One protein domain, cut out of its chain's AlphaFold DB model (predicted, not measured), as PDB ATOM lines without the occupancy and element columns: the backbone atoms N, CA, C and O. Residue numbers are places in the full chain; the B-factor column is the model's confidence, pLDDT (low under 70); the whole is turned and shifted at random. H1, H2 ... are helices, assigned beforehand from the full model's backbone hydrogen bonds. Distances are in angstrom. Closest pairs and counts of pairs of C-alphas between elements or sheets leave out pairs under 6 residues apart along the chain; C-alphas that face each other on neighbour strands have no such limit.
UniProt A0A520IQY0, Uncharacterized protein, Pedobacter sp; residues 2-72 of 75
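AT A GLANCE: This is residues 2 to 72 of the 75 residues of an uncharacterized protein of Pedobacter sp (UniProt A0A520IQY0). What does the model look like? It is a lopsided helical hairpin: the long helix H2 makes the length of a narrow rod, and the shorter helix H1 folds back along the first part of H2. Residues 49 to 72, of which 49 to 70 belong to H2, stick out as a free arm. What is it made of? The printed part has 71 residues with two named helices, H1 then H2, and no named strand; its class is all helix. How spread out is it? It is extended, with a radius of gyration of the C-alphas of 20.8 A and spans of 72 by 17 by 11 A.

IN THESE COORDINATES: Where is the longest helix? H2 is residues 27 to 70, 63.5 A from first to last C-alpha, from C-alpha 27 at (85.814, 126.013, 115.220) to C-alpha 70 at (139.152, 114.739, 82.736). Where is the other helix? H1 is residues 2 to 23, 32.3 A long by the same measure, and C-alpha 2 is at (110.740, 109.560, 106.419).

HOW THE PARTS SIT: How do H2 and H1 stand to each other? They form a helical hairpin, running opposite ways at a shallow tilt of 15 degrees. Where do they touch? H2 touches H1 with residues 27 to 41 alone, and the closest C-alphas are those of Thr 21 and Ile 27, 5.3 A apart. What do the backbones show? In H1 and H2 every O i to N i+4 pair is within hydrogen-bond range.

THE WHOLE: How large is it? The two C-alphas farthest apart, those of Ala 25 and Asn 72, are 72.3 A apart. Is it continuous? The printed part has no cut, and the link from H1 to H2, 3 residues, is tight. Where is confidence low? The mean pLDDT of the printed part is 74.6; residues 2 to 7, residue 14, residues 16 to 26 and residues 71 to 72 are under 70.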
ATOM      1  N   LYS A   2     111.341 108.861 105.255       55.53
ATOM      2  CA  LYS A   2     110.740 109.560 106.419       55.53
ATOM      3  C   LYS A   2     109.664 110.606 106.068       55.53
ATOM      4  O   LYS A   2     108.774 110.831 106.871       55.53
ATOM      5  N   THR A   3     109.699 111.202 104.874       61.59
ATOM      6  CA  THR A   3     108.728 112.217 104.415       61.59
ATOM      7  C   THR A   3     107.295 111.698 104.274       61.59
ATOM      8  O   THR A   3     106.370 112.452 104.541       61.59
ATOM      9  N   GLY A   4     107.100 110.422 103.919       60.16
ATOM     10  CA  GLY A   4     105.758 109.833 103.816       60.16
ATOM     11  C   GLY A   4     105.052 109.736 105.169       60.16
ATOM     12  O   GLY A   4     103.875 110.048 105.266       60.16
ATOM     13  N   ILE A   5     105.793 109.407 106.232       67.31
ATOM     14  CA  ILE A   5     105.258 109.316 107.601       67.31
ATOM     15  C   ILE A   5     104.794 110.691 108.087       67.31
ATOM     16  O   ILE A   5     103.737 110.801 108.695       67.31
ATOM     17  N   TYR A   6     105.552 111.744 107.776       67.81
ATOM     18  CA  TYR A   6     105.163 113.114 108.101       67.81
ATOM     19  C   TYR A   6     103.876 113.522 107.366       67.81
ATOM     20  O   TYR A   6     103.004 114.121 107.983       67.81
ATOM     21  N   LEU A   7     103.732 113.157 106.087       66.88
ATOM     22  CA  LEU A   7     102.539 113.449 105.282       66.88
ATOM     23  C   LEU A   7     101.304 112.683 105.792       66.88
ATOM     24  O   LEU A   7     100.216 113.239 105.891       66.88
ATOM     25  N   ILE A   8     101.484 111.421 106.185       72.06
ATOM     26  CA  ILE A   8     100.430 110.617 106.816       72.06
ATOM     27  C   ILE A   8     100.047 111.223 108.171       72.06
ATOM     28  O   ILE A   8      98.864 111.372 108.454       72.06
ATOM     29  N   ALA A   9     101.022 111.643 108.979       70.88
ATOM     30  CA  ALA A   9     100.764 112.276 110.269       70.88
ATOM     31  C   ALA A   9      99.989 113.596 110.123       70.88
ATOM     32  O   ALA A   9      99.033 113.818 110.862       70.88
ATOM     33  N   THR A  10     100.330 114.450 109.153       70.75
ATOM     34  CA  THR A  10      99.566 115.683 108.905       70.75
ATOM     35  C   THR A  10      98.181 115.419 108.334       70.75
ATOM     36  O   THR A  10      97.251 116.141 108.681       70.75
ATOM     37  N   CYS A  11      98.014 114.374 107.523       74.00
ATOM     38  CA  CYS A  11      96.713 113.980 106.989       74.00
ATOM     39  C   CYS A  11      95.791 113.430 108.092       74.00
ATOM     40  O   CYS A  11      94.637 113.837 108.191       74.00
ATOM     41  N   VAL A  12      96.312 112.590 108.995       75.12
ATOM     42  CA  VAL A  12      95.561 112.088 110.161       75.12
ATOM     43  C   VAL A  12      95.225 113.223 111.134       75.12
ATOM     44  O   VAL A  12      94.107 113.272 111.642       75.12
ATOM     45  N   LEU A  13      96.139 114.177 111.350       73.44
ATOM     46  CA  LEU A  13      95.875 115.358 112.179       73.44
ATOM     47  C   LEU A  13      94.827 116.290 111.555       73.44
ATOM     48  O   LEU A  13      93.969 116.791 112.279       73.44
ATOM     49  N   SER A  14      94.843 116.497 110.231       69.00
ATOM     50  CA  SER A  14      93.815 117.314 109.574       69.00
ATOM     51  C   SER A  14      92.455 116.619 109.589       69.00
ATOM     52  O   SER A  14      91.451 117.267 109.858       69.00
ATOM     53  N   MET A  15      92.418 115.304 109.354       71.75
ATOM     54  CA  MET A  15      91.191 114.505 109.423       71.75
ATOM     55  C   MET A  15      90.607 114.524 110.844       71.75
ATOM     56  O   MET A  15      89.412 114.747 111.020       71.75
ATOM     57  N   GLY A  16      91.460 114.370 111.863       67.19
ATOM     58  CA  GLY A  16      91.072 114.471 113.270       67.19
ATOM     59  C   GLY A  16      90.523 115.850 113.631       67.19
ATOM     60  O   GLY A  16      89.508 115.942 114.315       67.19
ATOM     61  N   ALA A  17      91.126 116.922 113.112       67.12
ATOM     62  CA  ALA A  17      90.652 118.281 113.346       67.12
ATOM     63  C   ALA A  17      89.312 118.579 112.650       67.12
ATOM     64  O   ALA A  17      88.467 119.239 113.248       67.12
ATOM     65  N   VAL A  18      89.079 118.044 111.443       67.00
ATOM     66  CA  VAL A  18      87.791 118.155 110.728       67.00
ATOM     67  C   VAL A  18      86.664 117.465 111.505       67.00
ATOM     68  O   VAL A  18      85.582 118.033 111.674       67.00
ATOM     69  N   ILE A  19      86.924 116.270 112.041       66.88
ATOM     70  CA  ILE A  19      85.963 115.551 112.891       66.88
ATOM     71  C   ILE A  19      85.699 116.335 114.188       66.88
ATOM     72  O   ILE A  19      84.554 116.438 114.624       66.88
ATOM     73  N   LEU A  20      86.733 116.951 114.771       64.00
ATOM     74  CA  LEU A  20      86.600 117.781 115.971       64.00
ATOM     75  C   LEU A  20      85.738 119.032 115.719       64.00
ATOM     76  O   LEU A  20      84.891 119.371 116.548       64.00
ATOM     77  N   THR A  21      85.911 119.690 114.566       63.44
ATOM     78  CA  THR A  21      85.108 120.862 114.165       63.44
ATOM     79  C   THR A  21      83.653 120.534 113.870       63.44
ATOM     80  O   THR A  21      82.793 121.372 114.105       63.44
ATOM     81  N   LEU A  22      83.359 119.328 113.375       64.88
ATOM     82  CA  LEU A  22      81.982 118.893 113.119       64.88
ATOM     83  C   LEU A  22      81.202 118.626 114.412       64.88
ATOM     84  O   LEU A  22      79.979 118.708 114.407       64.88
ATOM     85  N   ASN A  23      81.897 118.325 115.514       65.50
ATOM     86  CA  ASN A  23      81.273 117.946 116.781       65.50
ATOM     87  C   ASN A  23      81.251 119.074 117.832       65.50
ATOM     88  O   ASN A  23      80.627 118.931 118.879       65.50
ATOM     89  N   THR A  24      81.940 120.198 117.607       58.44
ATOM     90  CA  THR A  24      82.043 121.269 118.613       58.44
ATOM     91  C   THR A  24      81.887 122.661 118.005       58.44
ATOM     92  O   THR A  24      82.462 122.971 116.966       58.44
ATOM     93  N   ALA A  25      81.171 123.554 118.699       66.00
ATOM     94  CA  ALA A  25      81.000 124.966 118.324       66.00
ATOM     95  C   ALA A  25      82.307 125.798 118.387       66.00
ATOM     96  O   ALA A  25      82.310 126.999 118.118       66.00
ATOM     97  N   HIS A  26      83.439 125.172 118.723       64.69
ATOM     98  CA  HIS A  26      84.747 125.801 118.909       64.69
ATOM     99  C   HIS A  26      85.641 125.638 117.669       64.69
ATOM    100  O   HIS A  26      86.780 125.172 117.727       64.69
ATOM    101  N   ILE A  27      85.123 126.068 116.519       70.12
ATOM    102  CA  ILE A  27      85.814 126.013 115.220       70.12
ATOM    103  C   ILE A  27      87.140 126.789 115.264       70.12
ATOM    104  O   ILE A  27      88.151 126.349 114.720       70.12
ATOM    105  N   VAL A  28      87.165 127.919 115.975       72.12
ATOM    106  CA  VAL A  28      88.331 128.810 116.059       72.12
ATOM    107  C   VAL A  28      89.547 128.110 116.676       72.12
ATOM    108  O   VAL A  28      90.654 128.219 116.151       72.12
ATOM    109  N   THR A  29      89.358 127.343 117.752       71.25
ATOM    110  CA  THR A  29      90.462 126.626 118.411       71.25
ATOM    111  C   THR A  29      90.995 125.487 117.552       71.25
ATOM    112  O   THR A  29      92.204 125.265 117.511       71.25
ATOM    113  N   ALA A  30      90.123 124.800 116.816       72.19
ATOM    114  CA  ALA A  30      90.545 123.737 115.912       72.19
ATOM    115  C   ALA A  30      91.352 124.287 114.725       72.19
ATOM    116  O   ALA A  30      92.410 123.751 114.397       72.19
ATOM    117  N   VAL A  31      90.917 125.405 114.135       73.38
ATOM    118  CA  VAL A  31      91.657 126.084 113.059       73.38
ATOM    119  C   VAL A  31      93.026 126.564 113.548       73.38
ATOM    120  O   VAL A  31      94.027 126.362 112.857       73.38
ATOM    121  N   ALA A  32      93.105 127.130 114.757       77.00
ATOM    122  CA  ALA A  32      94.377 127.543 115.348       77.00
ATOM    123  C   ALA A  32      95.353 126.363 115.504       77.00
ATOM    124  O   ALA A  32      96.522 126.471 115.128       77.00
ATOM    125  N   PHE A  33      94.872 125.209 115.975       73.94
ATOM    126  CA  PHE A  33      95.687 123.997 116.093       73.94
ATOM    127  C   PHE A  33      96.196 123.488 114.740       73.94
ATOM    128  O   PHE A  33      97.375 123.145 114.618       73.94
ATOM    129  N   ILE A  34      95.339 123.482 113.715       74.62
ATOM    130  CA  ILE A  34      95.725 123.079 112.356       74.62
ATOM    131  C   ILE A  34      96.851 123.978 111.838       74.62
ATOM    132  O   ILE A  34      97.844 123.466 111.324       74.62
ATOM    133  N   LEU A  35      96.733 125.300 112.000       78.81
ATOM    134  CA  LEU A  35      97.736 126.259 111.528       78.81
ATOM    135  C   LEU A  35      99.081 126.119 112.254       78.81
ATOM    136  O   LEU A  35     100.136 126.207 111.622       78.81
ATOM    137  N   ILE A  36      99.072 125.848 113.561       79.50
ATOM    138  CA  ILE A  36     100.300 125.611 114.336       79.50
ATOM    139  C   ILE A  36     101.004 124.338 113.849       79.50
ATOM    140  O   ILE A  36     102.209 124.341 113.595       79.50
ATOM    141  N   ILE A  37     100.253 123.256 113.645       77.31
ATOM    142  CA  ILE A  37     100.801 121.991 113.142       77.31
ATOM    143  C   ILE A  37     101.331 122.146 111.714       77.31
ATOM    144  O   ILE A  37     102.420 121.660 111.402       77.31
ATOM    145  N   TRP A  38     100.604 122.862 110.856       78.75
ATOM    146  CA  TRP A  38     101.028 123.119 109.483       78.75
ATOM    147  C   TRP A  38     102.278 123.990 109.408       78.75
ATOM    148  O   TRP A  38     103.186 123.685 108.639       78.75
ATOM    149  N   SER A  39     102.366 125.048 110.212       78.69
ATOM    150  CA  SER A  39     103.545 125.920 110.227       78.69
ATOM    151  C   SER A  39     104.799 125.178 110.701       78.69
ATOM    152  O   SER A  39     105.837 125.260 110.038       78.69
ATOM    153  N   LEU A  40     104.700 124.367 111.763       79.12
ATOM    154  CA  LEU A  40     105.786 123.489 112.219       79.12
ATOM    155  C   LEU A  40     106.197 122.467 111.151       79.12
ATOM    156  O   LEU A  40     107.389 122.244 110.927       79.12
ATOM    157  N   PHE A  41     105.223 121.880 110.456       76.62
ATOM    158  CA  PHE A  41     105.480 120.935 109.373       76.62
ATOM    159  C   PHE A  41     106.214 121.583 108.197       76.62
ATOM    160  O   PHE A  41     107.220 121.054 107.720       76.62
ATOM    161  N   VAL A  42     105.733 122.741 107.737       79.94
ATOM    162  CA  VAL A  42     106.345 123.493 106.635       79.94
ATOM    163  C   VAL A  42     107.763 123.920 107.007       79.94
ATOM    164  O   VAL A  42     108.667 123.801 106.179       79.94
ATOM    165  N   TRP A  43     107.987 124.346 108.252       79.06
ATOM    166  CA  TRP A  43     109.314 124.704 108.748       79.06
ATOM    167  C   TRP A  43     110.289 123.522 108.704       79.06
ATOM    168  O   TRP A  43     111.372 123.634 108.122       79.06
ATOM    169  N   ASP A  44     109.907 122.369 109.260       78.81
ATOM    170  CA  ASP A  44     110.758 121.174 109.258       78.81
ATOM    171  C   ASP A  44     111.006 120.661 107.827       78.81
ATOM    172  O   ASP A  44     112.138 120.315 107.466       78.81
ATOM    173  N   TYR A  45     109.983 120.703 106.967       74.88
ATOM    174  CA  TYR A  45     110.104 120.344 105.556       74.88
ATOM    175  C   TYR A  45     111.078 121.260 104.806       74.88
ATOM    176  O   TYR A  45     111.977 120.766 104.122       74.88
ATOM    177  N   LEU A  46     110.957 122.582 104.965       77.88
ATOM    178  CA  LEU A  46     111.862 123.564 104.360       77.88
ATOM    179  C   LEU A  46     113.300 123.383 104.847       77.88
ATOM    180  O   LEU A  46     114.245 123.465 104.062       77.88
ATOM    181  N   ASN A  47     113.492 123.108 106.134       78.56
ATOM    182  CA  ASN A  47     114.831 122.942 106.688       78.56
ATOM    183  C   ASN A  47     115.511 121.671 106.148       78.56
ATOM    184  O   ASN A  47     116.712 121.649 105.856       78.56
ATOM    185  N   ARG A  48     114.733 120.604 105.936       74.81
ATOM    186  CA  ARG A  48     115.223 119.360 105.327       74.81
ATOM    187  C   ARG A  48     115.424 119.475 103.824       74.81
ATOM    188  O   ARG A  48     116.416 118.948 103.319       74.81
ATOM    189  N   SER A  49     114.536 120.167 103.114       75.50
ATOM    190  CA  SER A  49     114.675 120.383 101.674       75.50
ATOM    191  C   SER A  49     115.931 121.199 101.377       75.50
ATOM    192  O   SER A  49     116.710 120.800 100.519       75.50
ATOM    193  N   LYS A  50     116.230 122.232 102.176       79.38
ATOM    194  CA  LYS A  50     117.497 122.979 102.103       79.38
ATOM    195  C   LYS A  50     118.715 122.064 102.243       79.38
ATOM    196  O   LYS A  50     119.629 122.139 101.423       79.38
ATOM    197  N   LYS A  51     118.720 121.145 103.217       79.81
ATOM    198  CA  LYS A  51     119.813 120.165 103.385       79.81
ATOM    199  C   LYS A  51     119.918 119.197 102.201       79.81
ATOM    200  O   LYS A  51     121.027 118.915 101.750       79.81
ATOM    201  N   ALA A  52     118.794 118.715 101.672       79.12
ATOM    202  CA  ALA A  52     118.772 117.821 100.514       79.12
ATOM    203  C   ALA A  52     119.260 118.521  99.234       79.12
ATOM    204  O   ALA A  52     120.068 117.959  98.492       79.12
ATOM    205  N   THR A  53     118.836 119.764  99.006       82.12
ATOM    206  CA  THR A  53     119.273 120.596  97.881       82.12
ATOM    207  C   THR A  53     120.756 120.928  97.993       82.12
ATOM    208  O   THR A  53     121.477 120.779  97.015       82.12
ATOM    209  N   ALA A  54     121.252 121.265  99.189       82.56
ATOM    210  CA  ALA A  54     122.678 121.503  99.420       82.56
ATOM    211  C   ALA A  54     123.541 120.247  99.194       82.56
ATOM    212  O   ALA A  54     124.704 120.354  98.802       82.56
ATOM    213  N   ARG A  55     122.995 119.048  99.438       82.25
ATOM    214  CA  ARG A  55     123.682 117.779  99.149       82.25
ATOM    215  C   ARG A  55     123.771 117.536  97.641       82.25
ATOM    216  O   ARG A  55     124.868 117.369  97.122       82.25
ATOM    217  N   LYS A  56     122.642 117.663  96.934       84.00
ATOM    218  CA  LYS A  56     122.584 117.555  95.466       84.00
ATOM    219  C   LYS A  56     123.436 118.612  94.763       84.00
ATOM    220  O   LYS A  56     124.044 118.328  93.737       84.00
ATOM    221  N   PHE A  57     123.482 119.831  95.297       86.06
ATOM    222  CA  PHE A  57     124.300 120.909  94.749       86.06
ATOM    223  C   PHE A  57     125.791 120.571  94.836       86.06
ATOM    224  O   PHE A  57     126.492 120.676  93.836       86.06
ATOM    225  N   ARG A  58     126.259 120.070  95.989       83.69
ATOM    226  CA  ARG A  58     127.650 119.621  96.163       83.69
ATOM    227  C   ARG A  58     128.020 118.459  95.246       83.69
ATOM    228  O   ARG A  58     129.083 118.492  94.639       83.69
ATOM    229  N   GLU A  59     127.135 117.477  95.095       86.31
ATOM    230  CA  GLU A  59     127.346 116.357  94.169       86.31
ATOM    231  C   GLU A  59     127.480 116.835  92.715       86.31
ATOM    232  O   GLU A  59     128.382 116.396  92.006       86.31
ATOM    233  N   ARG A  60     126.638 117.783  92.279       86.62
ATOM    234  CA  ARG A  60     126.730 118.377  90.933       86.62
ATOM    235  C   ARG A  60     128.038 119.134  90.724       86.62
ATOM    236  O   ARG A  60     128.654 118.979  89.675       86.62
ATOM    237  N   LEU A  61     128.464 119.914  91.715       87.38
ATOM    238  CA  LEU A  61     129.693 120.706  91.650       87.38
ATOM    239  C   LEU A  61     130.935 119.803  91.595       87.38
ATOM    240  O   LEU A  61     131.834 120.032  90.791       87.38
ATOM    241  N   PHE A  62     130.939 118.719  92.376       87.38
ATOM    242  CA  PHE A  62     131.988 117.702  92.332       87.38
ATOM    243  C   PHE A  62     132.044 116.988  90.973       87.38
ATOM    244  O   PHE A  62     133.113 116.855  90.383       87.38
ATOM    245  N   GLN A  63     130.889 116.586  90.433       87.19
ATOM    246  CA  GLN A  63     130.789 115.979  89.100       87.19
ATOM    247  C   GLN A  63     131.271 116.929  87.993       87.19
ATOM    248  O   GLN A  63     131.969 116.501  87.076       87.19
ATOM    249  N   GLN A  64     130.940 118.220  88.076       87.38
ATOM    250  CA  GLN A  64     131.441 119.233  87.142       87.38
ATOM    251  C   GLN A  64     132.959 119.401  87.243       87.38
ATOM    252  O   GLN A  64     133.626 119.427  86.210       87.38
ATOM    253  N   HIS A  65     133.513 119.442  88.458       85.69
ATOM    254  CA  HIS A  65     134.956 119.529  88.659       85.69
ATOM    255  C   HIS A  65     135.684 118.308  88.077       85.69
ATOM    256  O   HIS A  65     136.593 118.463  87.266       85.69
ATOM    257  N   MET A  66     135.221 117.093  88.383       83.69
ATOM    258  CA  MET A  66     135.767 115.855  87.814       83.69
ATOM    259  C   MET A  66     135.732 115.840  86.281       83.69
ATOM    260  O   MET A  66     136.713 115.452  85.653       83.69
ATOM    261  N   ARG A  67     134.640 116.317  85.669       83.12
ATOM    262  CA  ARG A  67     134.543 116.458  84.207       83.12
ATOM    263  C   ARG A  67     135.530 117.484  83.652       83.12
ATOM    264  O   ARG A  67     136.124 117.229  82.611       83.12
ATOM    265  N   SER A  68     135.728 118.612  84.336       81.62
ATOM    266  CA  SER A  68     136.707 119.625  83.915       81.62
ATOM    267  C   SER A  68     138.154 119.132  84.012       81.62
ATOM    268  O   SER A  68     138.960 119.457  83.147       81.62
ATOM    269  N   VAL A  69     138.464 118.296  85.010       77.06
ATOM    270  CA  VAL A  69     139.784 117.669  85.170       77.06
ATOM    271  C   VAL A  69     140.020 116.611  84.090       77.06
ATOM    272  O   VAL A  69     141.075 116.615  83.470       77.06
ATOM    273  N   LEU A  70     139.033 115.755  83.794       70.94
ATOM    274  CA  LEU A  70     139.152 114.739  82.736       70.94
ATOM    275  C   LEU A  70     139.252 115.327  81.319       70.94
ATOM    276  O   LEU A  70     139.836 114.702  80.440       70.94
ATOM    277  N   HIS A  71     138.658 116.498  81.074       66.56
ATOM    278  CA  HIS A  71     138.664 117.140  79.757       66.56
ATOM    279  C   HIS A  71     139.942 117.945  79.467       66.56
ATOM    280  O   HIS A  71     140.111 118.414  78.345       66.56
ATOM    281  N   ASN A  72     140.846 118.114  80.437       63.22
ATOM    282  CA  ASN A  72     142.130 118.777  80.218       63.22
ATOM    283  C   ASN A  72     143.262 117.734  80.110       63.22
ATOM    284  O   ASN A  72     143.876 117.412  81.126       63.22
TER     285      ASN A  72